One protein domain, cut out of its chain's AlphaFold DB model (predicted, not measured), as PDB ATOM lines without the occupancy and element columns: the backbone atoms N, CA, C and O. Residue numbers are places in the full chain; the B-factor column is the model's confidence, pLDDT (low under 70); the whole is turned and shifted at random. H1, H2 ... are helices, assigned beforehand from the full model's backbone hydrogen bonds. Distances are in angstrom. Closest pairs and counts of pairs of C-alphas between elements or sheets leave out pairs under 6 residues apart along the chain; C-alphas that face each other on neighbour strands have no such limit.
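Overview. This is residues 96 to 189 of the 195 residues of an uncharacterized protein of Drechslerella stenobrocha 248 (UniProt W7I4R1). H3 lies in the middle, with H4 crossing it steeply and H1 packing on it by residues 102 to 107. H5, the longest helix, folds back from H4 in a helical hairpin shaped like a narrow V and passes the first residues of H3; residues 96 to 101 of H1 and 179 to 189 of H5 stick out. The printed part has 94 residues with five named helices, H1 to H5 in order, and no named strand; the class is all helix. It is compact, with a radius of gyration of the C-alphas of 13.7 A and spans of 35 by 31 by 27 A.

Along the chain. H1 is residues 96 to 107, 16.4 A long, with C-alpha 96 at (172.977, 254.911, 314.899). H2 is residues 117 to 121, 5.9 A. H3 is residues 123 to 140, 25.5 A, with C-alpha 123 at (158.356, 256.786, 302.506). H4 is residues 146 to 160, 21.0 A. H5 is residues 165 to 189, 36.0 A, with C-alpha 189 at (138.738, 254.036, 314.891).

Arrangement. H3 is the hub. H1 touches H3, their closest C-alphas being those of Ile 106 and Arg 129 at 5.0 A, at a steep tilt of 47 degrees, the same way. H3 and H4 touch at Val 133 and Ala 153, closest C-alphas 5.9 A apart, at a steep tilt of 58 degrees, opposite ways. H3 and H5 only just touch, with 3 pairs of C-alphas within 8 A, the closest those of Ser 123 and Trp 174 at 6.7 A; they stand about perpendicular, at 76 degrees. H4 and H5, a helical hairpin, only just touch, also with 3 pairs, the closest C-alphas being those of Asn 158 and Glu 168 at 6.3 A, at a shallow tilt of 24 degrees. H2 is close to H5 but not clearly touching, with the C-alphas of Glu 121 and Val 170 closest at 6.7 A. H1 and H5 are apart. In H1, H2, H3, H4 and H5 every O i to N i+4 pair is within hydrogen-bond range.

Size, cuts and confidence. The C-alphas of Asp 97 and Ala 187, the two farthest apart, are 38.3 A apart. The printed part has no cut and no long link. Residues 96 to 111 and 189 have pLDDT under 70.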
ATOM      1  N   SER A  96     173.172 253.728 314.055       53.38
ATOM      2  CA  SER A  96     172.977 254.911 314.899       53.38
ATOM      3  C   SER A  96     173.455 256.209 314.246       53.38
ATOM      4  O   SER A  96     172.768 257.224 314.335       53.38
ATOM      5  N   ASP A  97     174.601 256.189 313.565       50.78
ATOM      6  CA  ASP A  97     175.175 257.382 312.941       50.78
ATOM      7  C   ASP A  97     174.359 257.795 311.717       50.78
ATOM      8  O   ASP A  97     174.135 258.983 311.488       50.78
ATOM      9  N   ASN A  98     173.828 256.823 310.971       57.03
ATOM     10  CA  ASN A  98     172.941 257.083 309.841       57.03
ATOM     11  C   ASN A  98     171.562 257.578 310.305       57.03
ATOM     12  O   ASN A  98     171.068 258.563 309.759       57.03
ATOM     13  N   ILE A  99     170.994 257.016 311.378       58.12
ATOM     14  CA  ILE A  99     169.762 257.523 312.007       58.12
ATOM     15  C   ILE A  99     169.954 258.965 312.507       58.12
ATOM     16  O   ILE A  99     169.096 259.819 312.260       58.12
ATOM     17  N   CYS A 100     171.084 259.287 313.147       57.22
ATOM     18  CA  CYS A 100     171.383 260.647 313.604       57.22
ATOM     19  C   CYS A 100     171.590 261.632 312.438       57.22
ATOM     20  O   CYS A 100     171.023 262.728 312.470       57.22
ATOM     21  N   LYS A 101     172.328 261.243 311.384       57.12
ATOM     22  CA  LYS A 101     172.474 262.040 310.151       57.12
ATOM     23  C   LYS A 101     171.099 262.313 309.528       57.12
ATOM     24  O   LYS A 101     170.733 263.479 309.381       57.12
ATOM     25  N   ILE A 102     170.302 261.277 309.251       59.12
ATOM     26  CA  ILE A 102     168.952 261.384 308.666       59.12
ATOM     27  C   ILE A 102     168.048 262.296 309.514       59.12
ATOM     28  O   ILE A 102     167.423 263.209 308.974       59.12
ATOM     29  N   SER A 103     168.049 262.136 310.841       57.53
ATOM     30  CA  SER A 103     167.291 263.001 311.763       57.53
ATOM     31  C   SER A 103     167.707 264.477 311.674       57.53
ATOM     32  O   SER A 103     166.857 265.371 311.717       57.53
ATOM     33  N   SER A 104     169.008 264.751 311.514       58.69
ATOM     34  CA  SER A 104     169.525 266.118 311.365       58.69
ATOM     35  C   SER A 104     169.120 266.770 310.034       58.69
ATOM     36  O   SER A 104     168.715 267.935 310.028       58.69
ATOM     37  N   TYR A 105     169.112 266.013 308.928       58.44
ATOM     38  CA  TYR A 105     168.594 266.480 307.634       58.44
ATOM     39  C   TYR A 105     167.083 266.744 307.697       58.44
ATOM     40  O   TYR A 105     166.616 267.809 307.287       58.44
ATOM     41  N   ILE A 106     166.319 265.820 308.289       59.12
ATOM     42  CA  ILE A 106     164.863 265.932 308.462       59.12
ATOM     43  C   ILE A 106     164.469 267.175 309.271       59.12
ATOM     44  O   ILE A 106     163.464 267.809 308.944       59.12
ATOM     45  N   SER A 107     165.253 267.558 310.282       60.12
ATOM     46  CA  SER A 107     164.928 268.681 311.177       60.12
ATOM     47  C   SER A 107     165.329 270.060 310.635       60.12
ATOM     48  O   SER A 107     164.820 271.071 311.112       60.12
ATOM     49  N   SER A 108     166.230 270.140 309.648       65.31
ATOM     50  CA  SER A 108     166.697 271.424 309.104       65.31
ATOM     51  C   SER A 108     165.710 271.987 308.071       65.31
ATOM     52  O   SER A 108     165.582 271.399 306.992       65.31
ATOM     53  N   PRO A 109     165.027 273.128 308.307       56.22
ATOM     54  CA  PRO A 109     164.015 273.649 307.379       56.22
ATOM     55  C   PRO A 109     164.593 273.985 305.992       56.22
ATOM     56  O   PRO A 109     163.891 273.868 304.997       56.22
ATOM     57  N   ALA A 110     165.890 274.296 305.908       60.00
ATOM     58  CA  ALA A 110     166.595 274.557 304.652       60.00
ATOM     59  C   ALA A 110     167.134 273.295 303.940       60.00
ATOM     60  O   ALA A 110     167.720 273.417 302.864       60.00
ATOM     61  N   SER A 111     166.975 272.090 304.510       68.62
ATOM     62  CA  SER A 111     167.392 270.857 303.827       68.62
ATOM     63  C   SER A 111     166.593 270.657 302.542       68.62
ATOM     64  O   SER A 111     165.364 270.567 302.567       68.62
ATOM     65  N   ARG A 112     167.310 270.525 301.425       72.75
ATOM     66  CA  ARG A 112     166.757 269.987 300.180       72.75
ATOM     67  C   ARG A 112     166.450 268.499 300.348       72.75
ATOM     68  O   ARG A 112     166.947 267.861 301.284       72.75
ATOM     69  N   ALA A 113     165.638 267.962 299.445       76.56
ATOM     70  CA  ALA A 113     165.511 266.524 299.276       76.56
ATOM     71  C   ALA A 113     166.886 265.922 298.919       76.56
ATOM     72  O   ALA A 113     167.596 266.533 298.115       76.56
ATOM     73  N   PRO A 114     167.269 264.763 299.493       76.19
ATOM     74  CA  PRO A 114     168.491 264.051 299.133       76.19
ATOM     75  C   PRO A 114     168.642 263.886 297.618       76.19
ATOM     76  O   PRO A 114     167.652 263.766 296.895       76.19
ATOM     77  N   ASP A 115     169.882 263.883 297.137       76.81
ATOM     78  CA  ASP A 115     170.199 263.557 295.737       76.81
ATOM     79  C   ASP A 115     170.409 262.051 295.519       76.81
ATOM     80  O   ASP A 115     170.475 261.591 294.384       76.81
ATOM     81  N   ASP A 116     170.454 261.286 296.610       79.12
ATOM     82  CA  ASP A 116     170.428 259.828 296.615       79.12
ATOM     83  C   ASP A 116     168.984 259.319 296.392       79.12
ATOM     84  O   ASP A 116     168.101 259.659 297.197       79.12
ATOM     85  N   PRO A 117     168.723 258.529 295.328       75.88
ATOM     86  CA  PRO A 117     167.395 258.002 295.022       75.88
ATOM     87  C   PRO A 117     166.816 257.120 296.128       75.88
ATOM     88  O   PRO A 117     165.639 257.269 296.448       75.88
ATOM     89  N   GLU A 118     167.615 256.276 296.785       77.25
ATOM     90  CA  GLU A 118     167.093 255.361 297.811       77.25
ATOM     91  C   GLU A 118     166.551 256.132 299.029       77.25
ATOM     92  O   GLU A 118     165.571 255.731 299.666       77.25
ATOM     93  N   LEU A 119     167.146 257.292 299.323       71.25
ATOM     94  CA  LEU A 119     166.737 258.163 300.422       71.25
ATOM     95  C   LEU A 119     165.494 259.005 300.103       71.25
ATOM     96  O   LEU A 119     164.651 259.150 300.990       71.25
ATOM     97  N   PHE A 120     165.345 259.555 298.888       77.12
ATOM     98  CA  PHE A 120     164.145 260.341 298.549       77.12
ATOM     99  C   PHE A 120     162.964 259.486 298.064       77.12
ATOM    100  O   PHE A 120     161.826 259.942 298.147       77.12
ATOM    101  N   GLU A 121     163.172 258.252 297.600       80.50
ATOM    102  CA  GLU A 121     162.073 257.304 297.353       80.50
ATOM    103  C   GLU A 121     161.524 256.698 298.660       80.50
ATOM    104  O   GLU A 121     160.387 256.217 298.710       80.50
ATOM    105  N   SER A 122     162.284 256.781 299.759       83.94
ATOM    106  CA  SER A 122     161.875 256.276 301.070       83.94
ATOM    107  C   SER A 122     160.666 257.022 301.648       83.94
ATOM    108  O   SER A 122     160.723 258.195 302.031       83.94
ATOM    109  N   SER A 123     159.565 256.289 301.834       82.81
ATOM    110  CA  SER A 123     158.356 256.786 302.506       82.81
ATOM    111  C   SER A 123     158.603 257.227 303.954       82.81
ATOM    112  O   SER A 123     157.886 258.095 304.457       82.81
ATOM    113  N   ALA A 124     159.627 256.670 304.615       83.00
ATOM    114  CA  ALA A 124     160.027 257.042 305.968       83.00
ATOM    115  C   ALA A 124     160.705 258.420 306.012       83.00
ATOM    116  O   ALA A 124     160.475 259.179 306.957       83.00
ATOM    117  N   TRP A 125     161.483 258.778 304.983       84.75
ATOM    118  CA  TRP A 125     162.091 260.106 304.885       84.75
ATOM    119  C   TRP A 125     161.020 261.188 304.702       84.75
ATOM    120  O   TRP A 125     160.991 262.154 305.468       84.75
ATOM    121  N   TRP A 126     160.073 260.985 303.776       88.19
ATOM    122  CA  TRP A 126     158.943 261.903 303.587       88.19
ATOM    123  C   TRP A 126     158.063 262.030 304.833       88.19
ATOM    124  O   TRP A 126     157.710 263.147 305.209       88.19
ATOM    125  N   ALA A 127     157.760 260.921 305.517       88.75
ATOM    126  CA  ALA A 127     156.986 260.944 306.757       88.75
ATOM    127  C   ALA A 127     157.705 261.713 307.874       88.75
ATOM    128  O   ALA A 127     157.110 262.597 308.491       88.75
ATOM    129  N   GLY A 128     158.996 261.445 308.096       87.75
ATOM    130  CA  GLY A 128     159.791 262.182 309.078       87.75
ATOM    131  C   GLY A 128     159.887 263.675 308.748       87.75
ATOM    132  O   GLY A 128     159.730 264.514 309.636       87.75
ATOM    133  N   ARG A 129     160.067 264.019 307.464       87.88
ATOM    134  CA  ARG A 129     160.101 265.408 306.979       87.88
ATOM    135  C   ARG A 129     158.763 266.124 307.147       87.88
ATOM    136  O   ARG A 129     158.739 267.277 307.566       87.88
ATOM    137  N   TYR A 130     157.655 265.446 306.865       90.75
ATOM    138  CA  TYR A 130     156.320 265.980 307.108       90.75
ATOM    139  C   TYR A 130     156.070 266.227 308.598       90.75
ATOM    140  O   TYR A 130     155.544 267.279 308.959       90.75
ATOM    141  N   MET A 131     156.480 265.300 309.470       88.38
ATOM    142  CA  MET A 131     156.336 265.455 310.919       88.38
ATOM    143  C   MET A 131     157.150 266.639 311.454       88.38
ATOM    144  O   MET A 131     156.597 267.455 312.189       88.38
ATOM    145  N   SER A 132     158.419 266.792 311.051       88.44
ATOM    146  CA  SER A 132     159.259 267.905 311.520       88.44
ATOM    147  C   SER A 132     158.719 269.271 311.080       88.44
ATOM    148  O   SER A 132     158.678 270.209 311.881       88.44
ATOM    149  N   VAL A 133     158.229 269.376 309.841       89.69
ATOM    150  CA  VAL A 133     157.553 270.578 309.333       89.69
ATOM    151  C   VAL A 133     156.235 270.826 310.075       89.69
ATOM    152  O   VAL A 133     155.990 271.940 310.535       89.69
ATOM    153  N   SER A 134     155.407 269.798 310.267       88.81
ATOM    154  CA  SER A 134     154.094 269.917 310.917       88.81
ATOM    155  C   SER A 134     154.176 270.311 312.392       88.81
ATOM    156  O   SER A 134     153.366 271.119 312.853       88.81
ATOM    157  N   ASP A 135     155.147 269.780 313.141       88.00
ATOM    158  CA  ASP A 135     155.363 270.159 314.541       88.00
ATOM    159  C   ASP A 135     155.934 271.578 314.669       88.00
ATOM    160  O   ASP A 135     155.511 272.324 315.558       88.00
ATOM    161  N   ARG A 136     156.799 272.008 313.739       90.88
ATOM    162  CA  ARG A 136     157.242 273.408 313.650       90.88
ATOM    163  C   ARG A 136     156.061 274.346 313.373       90.88
ATOM    164  O   ARG A 136     155.837 275.288 314.132       90.88
ATOM    165  N   LEU A 137     155.243 274.041 312.363       90.56
ATOM    166  CA  LEU A 137     154.051 274.825 312.012       90.56
ATOM    167  C   LEU A 137     152.985 274.827 313.119       90.56
ATOM    168  O   LEU A 137     152.273 275.814 313.278       90.56
ATOM    169  N   ARG A 138     152.884 273.769 313.934       88.88
ATOM    170  CA  ARG A 138     152.027 273.753 315.135       88.88
ATOM    171  C   ARG A 138     152.479 274.784 316.182       88.88
ATOM    172  O   ARG A 138     151.630 275.318 316.891       88.88
ATOM    173  N   GLY A 139     153.780 275.064 316.277       88.75
ATOM    174  CA  GLY A 139     154.330 276.123 317.129       88.75
ATOM    175  C   GLY A 139     154.208 277.525 316.522       88.75
ATOM    176  O   GLY A 139     153.890 278.471 317.239       88.75
ATOM    177  N   GLU A 140     154.432 277.660 315.214       90.06
ATOM    178  CA  GLU A 140     154.413 278.949 314.501       90.06
ATOM    179  C   GLU A 140     152.997 279.462 314.193       90.06
ATOM    180  O   GLU A 140     152.759 280.667 314.213       90.06
ATOM    181  N   MET A 141     152.039 278.563 313.946       91.25
ATOM    182  CA  MET A 141     150.659 278.889 313.562       91.25
ATOM    183  C   MET A 141     149.630 278.294 314.551       91.25
ATOM    184  O   MET A 141     148.762 277.515 314.144       91.25
ATOM    185  N   PRO A 142     149.661 278.639 315.853       87.81
ATOM    186  CA  PRO A 142     148.883 277.948 316.893       87.81
ATOM    187  C   PRO A 142     147.356 278.081 316.760       87.81
ATOM    188  O   PRO A 142     146.627 277.255 317.305       87.81
ATOM    189  N   TYR A 143     146.865 279.096 316.040       92.06
ATOM    190  CA  TYR A 143     145.432 279.339 315.807       92.06
ATOM    191  C   TYR A 143     144.907 278.770 314.481       92.06
ATOM    192  O   TYR A 143     143.708 278.836 314.221       92.06
ATOM    193  N   SER A 144     145.790 278.235 313.636       92.50
ATOM    194  CA  SER A 144     145.418 277.691 312.327       92.50
ATOM    195  C   SER A 144     144.816 276.290 312.432       92.50
ATOM    196  O   SER A 144     145.143 275.498 313.332       92.50
ATOM    197  N   THR A 145     143.938 275.958 311.486       93.38
ATOM    198  CA  THR A 145     143.355 274.611 311.407       93.38
ATOM    199  C   THR A 145     144.434 273.577 311.070       93.38
ATOM    200  O   THR A 145     145.517 273.913 310.589       93.38
ATOM    201  N   GLN A 146     144.163 272.292 311.326       87.81
ATOM    202  CA  GLN A 146     145.099 271.242 310.910       87.81
ATOM    203  C   GLN A 146     145.273 271.249 309.383       87.81
ATOM    204  O   GLN A 146     146.402 271.275 308.924       87.81
ATOM    205  N   GLU A 147     144.185 271.370 308.613       90.38
ATOM    206  CA  GLU A 147     144.238 271.419 307.143       90.38
ATOM    207  C   GLU A 147     145.079 272.593 306.607       90.38
ATOM    208  O   GLU A 147     145.791 272.454 305.616       90.38
ATOM    209  N   GLU A 148     145.034 273.756 307.262       91.62
ATOM    210  CA  GLU A 148     145.845 274.913 306.875       91.62
ATOM    211  C   GLU A 148     147.342 274.680 307.136       91.62
ATOM    212  O   GLU A 148     148.171 275.017 306.284       91.62
ATOM    213  N   ARG A 149     147.694 274.023 308.252       91.50
ATOM    214  CA  ARG A 149     149.077 273.589 308.521       91.50
ATOM    215  C   ARG A 149     149.527 272.495 307.563       91.50
ATOM    216  O   ARG A 149     150.638 272.594 307.059       91.50
ATOM    217  N   ASP A 150     148.671 271.527 307.245       92.12
ATOM    218  CA  ASP A 150     148.958 270.472 306.266       92.12
ATOM    219  C   ASP A 150     149.219 271.090 304.876       92.12
ATOM    220  O   ASP A 150     150.180 270.740 304.194       92.12
ATOM    221  N   ARG A 151     148.418 272.086 304.469       92.88
ATOM    222  CA  ARG A 151     148.584 272.818 303.201       92.88
ATOM    223  C   ARG A 151     149.896 273.609 303.151       92.88
ATOM    224  O   ARG A 151     150.570 273.607 302.119       92.88
ATOM    225  N   GLN A 152     150.271 274.263 304.250       92.62
ATOM    226  CA  GLN A 152     151.554 274.958 304.363       92.62
ATOM    227  C   GLN A 152     152.733 273.966 304.394       92.62
ATOM    228  O   GLN A 152     153.734 274.203 303.722       92.62
ATOM    229  N   ALA A 153     152.590 272.819 305.067       91.75
ATOM    230  CA  ALA A 153     153.582 271.747 305.067       91.75
ATOM    231  C   ALA A 153     153.811 271.189 303.655       91.75
ATOM    232  O   ALA A 153     154.953 271.112 303.207       91.75
ATOM    233  N   CYS A 154     152.743 270.911 302.902       91.31
ATOM    234  CA  CYS A 154     152.827 270.533 301.489       91.31
ATOM    235  C   CYS A 154     153.575 271.570 300.651       91.31
ATOM    236  O   CYS A 154     154.409 271.205 299.820       91.31
ATOM    237  N   LYS A 155     153.304 272.864 300.853       92.06
ATOM    238  CA  LYS A 155     153.999 273.936 300.131       92.06
ATOM    239  C   LYS A 155     155.502 273.905 300.410       92.06
ATOM    240  O   LYS A 155     156.287 273.944 299.469       92.06
ATOM    241  N   GLU A 156     155.902 273.774 301.670       91.06
ATOM    242  CA  GLU A 156     157.313 273.669 302.051       91.06
ATOM    243  C   GLU A 156     157.971 272.392 301.516       91.06
ATOM    244  O   GLU A 156     159.056 272.465 300.941       91.06
ATOM    245  N   MET A 157     157.311 271.236 301.613       90.69
ATOM    246  CA  MET A 157     157.840 269.973 301.091       90.69
ATOM    247  C   MET A 157     158.074 270.041 299.575       90.69
ATOM    248  O   MET A 157     159.152 269.655 299.127       90.69
ATOM    249  N   ASN A 158     157.164 270.645 298.802       91.12
ATOM    250  CA  ASN A 158     157.402 270.897 297.374       91.12
ATOM    251  C   ASN A 158     158.619 271.815 297.141       91.12
ATOM    252  O   ASN A 158     159.416 271.548 296.245       91.12
ATOM    253  N   THR A 159     158.854 272.838 297.977       90.44
ATOM    254  CA  THR A 159     160.088 273.645 297.847       90.44
ATOM    255  C   THR A 159     161.367 272.845 298.120       90.44
ATOM    256  O   THR A 159     162.406 273.161 297.539       90.44
ATOM    257  N   THR A 160     161.314 271.774 298.928       86.88
ATOM    258  CA  THR A 160     162.485 270.901 299.146       86.88
ATOM    259  C   THR A 160     162.855 270.059 297.924       86.88
ATOM    260  O   THR A 160     164.026 269.699 297.792       86.88
ATOM    261  N   CYS A 161     161.915 269.811 297.000       87.06
ATOM    262  CA  CYS A 161     162.178 269.144 295.719       87.06
ATOM    263  C   CYS A 161     163.036 269.994 294.768       87.06
ATOM    264  O   CYS A 161     163.600 269.462 293.818       87.06
ATOM    265  N   GLY A 162     163.135 271.311 294.994       85.56
ATOM    266  CA  GLY A 162     163.967 272.208 294.187       85.56
ATOM    267  C   GLY A 162     163.519 272.389 292.730       85.56
ATOM    268  O   GLY A 162     164.314 272.874 291.929       85.56
ATOM    269  N   GLY A 163     162.279 272.015 292.389       86.12
ATOM    270  CA  GLY A 163     161.766 272.008 291.014       86.12
ATOM    271  C   GLY A 163     162.096 270.740 290.217       86.12
ATOM    272  O   GLY A 163     161.950 270.742 288.996       86.12
ATOM    273  N   ASP A 164     162.570 269.672 290.868       88.62
ATOM    274  CA  ASP A 164     162.756 268.366 290.233       88.62
ATOM    275  C   ASP A 164     161.390 267.660 290.050       88.62
ATOM    276  O   ASP A 164     160.776 267.249 291.045       88.62
ATOM    277  N   PRO A 165     160.911 267.464 288.803       89.69
ATOM    278  CA  PRO A 165     159.591 266.894 288.539       89.69
ATOM    279  C   PRO A 165     159.479 265.422 288.959       89.69
ATOM    280  O   PRO A 165     158.371 264.921 289.162       89.69
ATOM    281  N   HIS A 166     160.599 264.706 289.091       88.88
ATOM    282  CA  HIS A 166     160.597 263.335 289.580       88.88
ATOM    283  C   HIS A 166     160.398 263.308 291.101       88.88
ATOM    284  O   HIS A 166     159.483 262.632 291.577       88.88
ATOM    285  N   LYS A 167     161.158 264.117 291.855       88.12
ATOM    286  CA  LYS A 167     161.000 264.240 293.319       88.12
ATOM    287  C   LYS A 167     159.609 264.775 293.695       88.12
ATOM    288  O   LYS A 167     158.983 264.255 294.617       88.12
ATOM    289  N   GLU A 168     159.072 265.738 292.939       90.88
ATOM    290  CA  GLU A 168     157.688 266.220 293.094       90.88
ATOM    291  C   GLU A 168     156.644 265.120 292.852       90.88
ATOM    292  O   GLU A 168     155.693 264.990 293.625       90.88
ATOM    293  N   ARG A 169     156.820 264.282 291.823       91.12
ATOM    294  CA  ARG A 169     155.906 263.162 291.552       91.12
ATOM    295  C   ARG A 169     155.935 262.109 292.664       91.12
ATOM    296  O   ARG A 169     154.876 261.608 293.041       91.12
ATOM    297  N   VAL A 170     157.113 261.790 293.204       90.69
ATOM    298  CA  VAL A 170     157.257 260.873 294.349       90.69
ATOM    299  C   VAL A 170     156.550 261.441 295.585       90.69
ATOM    300  O   VAL A 170     155.752 260.733 296.202       90.69
ATOM    301  N   LEU A 171     156.736 262.732 295.886       91.31
ATOM    302  CA  LEU A 171     156.025 263.433 296.962       91.31
ATOM    303  C   LEU A 171     154.497 263.381 296.785       91.31
ATOM    304  O   LEU A 171     153.781 263.100 297.744       91.31
ATOM    305  N   GLN A 172     153.981 263.609 295.573       92.00
ATOM    306  CA  GLN A 172     152.541 263.532 295.292       92.00
ATOM    307  C   GLN A 172     151.974 262.125 295.538       92.00
ATOM    308  O   GLN A 172     150.936 261.987 296.186       92.00
ATOM    309  N   ILE A 173     152.664 261.079 295.065       92.94
ATOM    310  CA  ILE A 173     152.267 259.679 295.288       92.94
ATOM    311  C   ILE A 173     152.277 259.358 296.790       92.94
ATOM    312  O   ILE A 173     151.316 258.784 297.307       92.94
ATOM    313  N   TRP A 174     153.327 259.772 297.503       93.81
ATOM    314  CA  TRP A 174     153.423 259.601 298.950       93.81
ATOM    315  C   TRP A 174     152.281 260.314 299.690       93.81
ATOM    316  O   TRP A 174     151.640 259.702 300.544       93.81
ATOM    317  N   TRP A 175     151.965 261.561 299.324       93.25
ATOM    318  CA  TRP A 175     150.898 262.347 299.950       93.25
ATOM    319  C   TRP A 175     149.513 261.710 299.778       93.25
ATOM    320  O   TRP A 175     148.737 261.641 300.733       93.25
ATOM    321  N   ILE A 176     149.206 261.196 298.582       92.44
ATOM    322  CA  ILE A 176     147.945 260.487 298.313       92.44
ATOM    323  C   ILE A 176     147.834 259.248 299.211       92.44
ATOM    324  O   ILE A 176     146.832 259.084 299.910       92.44
ATOM    325  N   ASN A 177     148.884 258.422 299.257       91.50
ATOM    326  CA  ASN A 177     148.918 257.213 300.083       91.50
ATOM    327  C   ASN A 177     148.805 257.534 301.585       91.50
ATOM    328  O   ASN A 177     148.095 256.843 302.317       91.50
ATOM    329  N   PHE A 178     149.462 258.605 302.042       89.38
ATOM    330  CA  PHE A 178     149.378 259.094 303.417       89.38
ATOM    331  C   PHE A 178     147.939 259.484 303.793       89.38
ATOM    332  O   PHE A 178     147.410 259.002 304.795       89.38
ATOM    333  N   ARG A 179     147.255 260.272 302.949       88.69
ATOM    334  CA  ARG A 179     145.868 260.712 303.191       88.69
ATOM    335  C   ARG A 179     144.837 259.589 303.100       88.69
ATOM    336  O   ARG A 179     143.855 259.616 303.844       88.69
ATOM    337  N   MET A 180     145.050 258.598 302.232       87.88
ATOM    338  CA  MET A 180     144.228 257.380 302.216       87.88
ATOM    339  C   MET A 180     144.354 256.634 303.547       87.88
ATOM    340  O   MET A 180     143.344 256.372 304.197       87.88
ATOM    341  N   LYS A 181     145.586 256.416 304.026       87.12
ATOM    342  CA  LYS A 181     145.837 255.735 305.302       87.12
ATOM    343  C   LYS A 181     145.243 256.474 306.511       87.12
ATOM    344  O   LYS A 181     144.608 255.836 307.345       87.12
ATOM    345  N   GLU A 182     145.379 257.802 306.594       81.38
ATOM    346  CA  GLU A 182     144.722 258.596 307.652       81.38
ATOM    347  C   GLU A 182     143.191 258.438 307.637       81.38
ATOM    348  O   GLU A 182     142.549 258.450 308.691       81.38
ATOM    349  N   SER A 183     142.595 258.293 306.450       80.44
ATOM    350  CA  SER A 183     141.148 258.116 306.286       80.44
ATOM    351  C   SER A 183     140.697 256.723 306.736       80.44
ATOM    352  O   SER A 183     139.706 256.608 307.462       80.44
ATOM    353  N   ASP A 184     141.453 255.681 306.381       80.56
ATOM    354  CA  ASP A 184     141.201 254.298 306.805       80.56
ATOM    355  C   ASP A 184     141.327 254.137 308.327       80.56
ATOM    356  O   ASP A 184     140.461 253.532 308.966       80.56
ATOM    357  N   GLU A 185     142.356 254.728 308.942       79.56
ATOM    358  CA  GLU A 185     142.544 254.705 310.399       79.56
ATOM    359  C   GLU A 185     141.405 255.438 311.133       79.56
ATOM    360  O   GLU A 185     140.899 254.946 312.146       79.56
ATOM    361  N   GLN A 186     140.914 256.561 310.593       75.69
ATOM    362  CA  GLN A 186     139.738 257.256 311.135       75.69
ATOM    363  C   GLN A 186     138.433 256.464 310.965       75.69
ATOM    364  O   GLN A 186     137.560 256.537 311.838       75.69
ATOM    365  N   ALA A 187     138.278 255.709 309.874       74.75
ATOM    366  CA  ALA A 187     137.126 254.834 309.663       74.75
ATOM    367  C   ALA A 187     137.141 253.648 310.644       74.75
ATOM    368  O   ALA A 187     136.148 253.398 311.332       74.75
ATOM    369  N   GLN A 188     138.285 252.971 310.788       71.25
ATOM    370  CA  GLN A 188     138.450 251.851 311.722       71.25
ATOM    371  C   GLN A 188     138.343 252.285 313.192       71.25
ATOM    372  O   GLN A 188     137.762 251.565 314.007       71.25
ATOM    373  N   GLY A 189     138.841 253.477 313.540       62.50
ATOM    374  CA  GLY A 189     138.738 254.036 314.891       62.50
ATOM    375  C   GLY A 189     137.293 254.257 315.351       62.50
ATOM    376  O   GLY A 189     136.969 253.991 316.508       62.50
TER     377      GLY A 189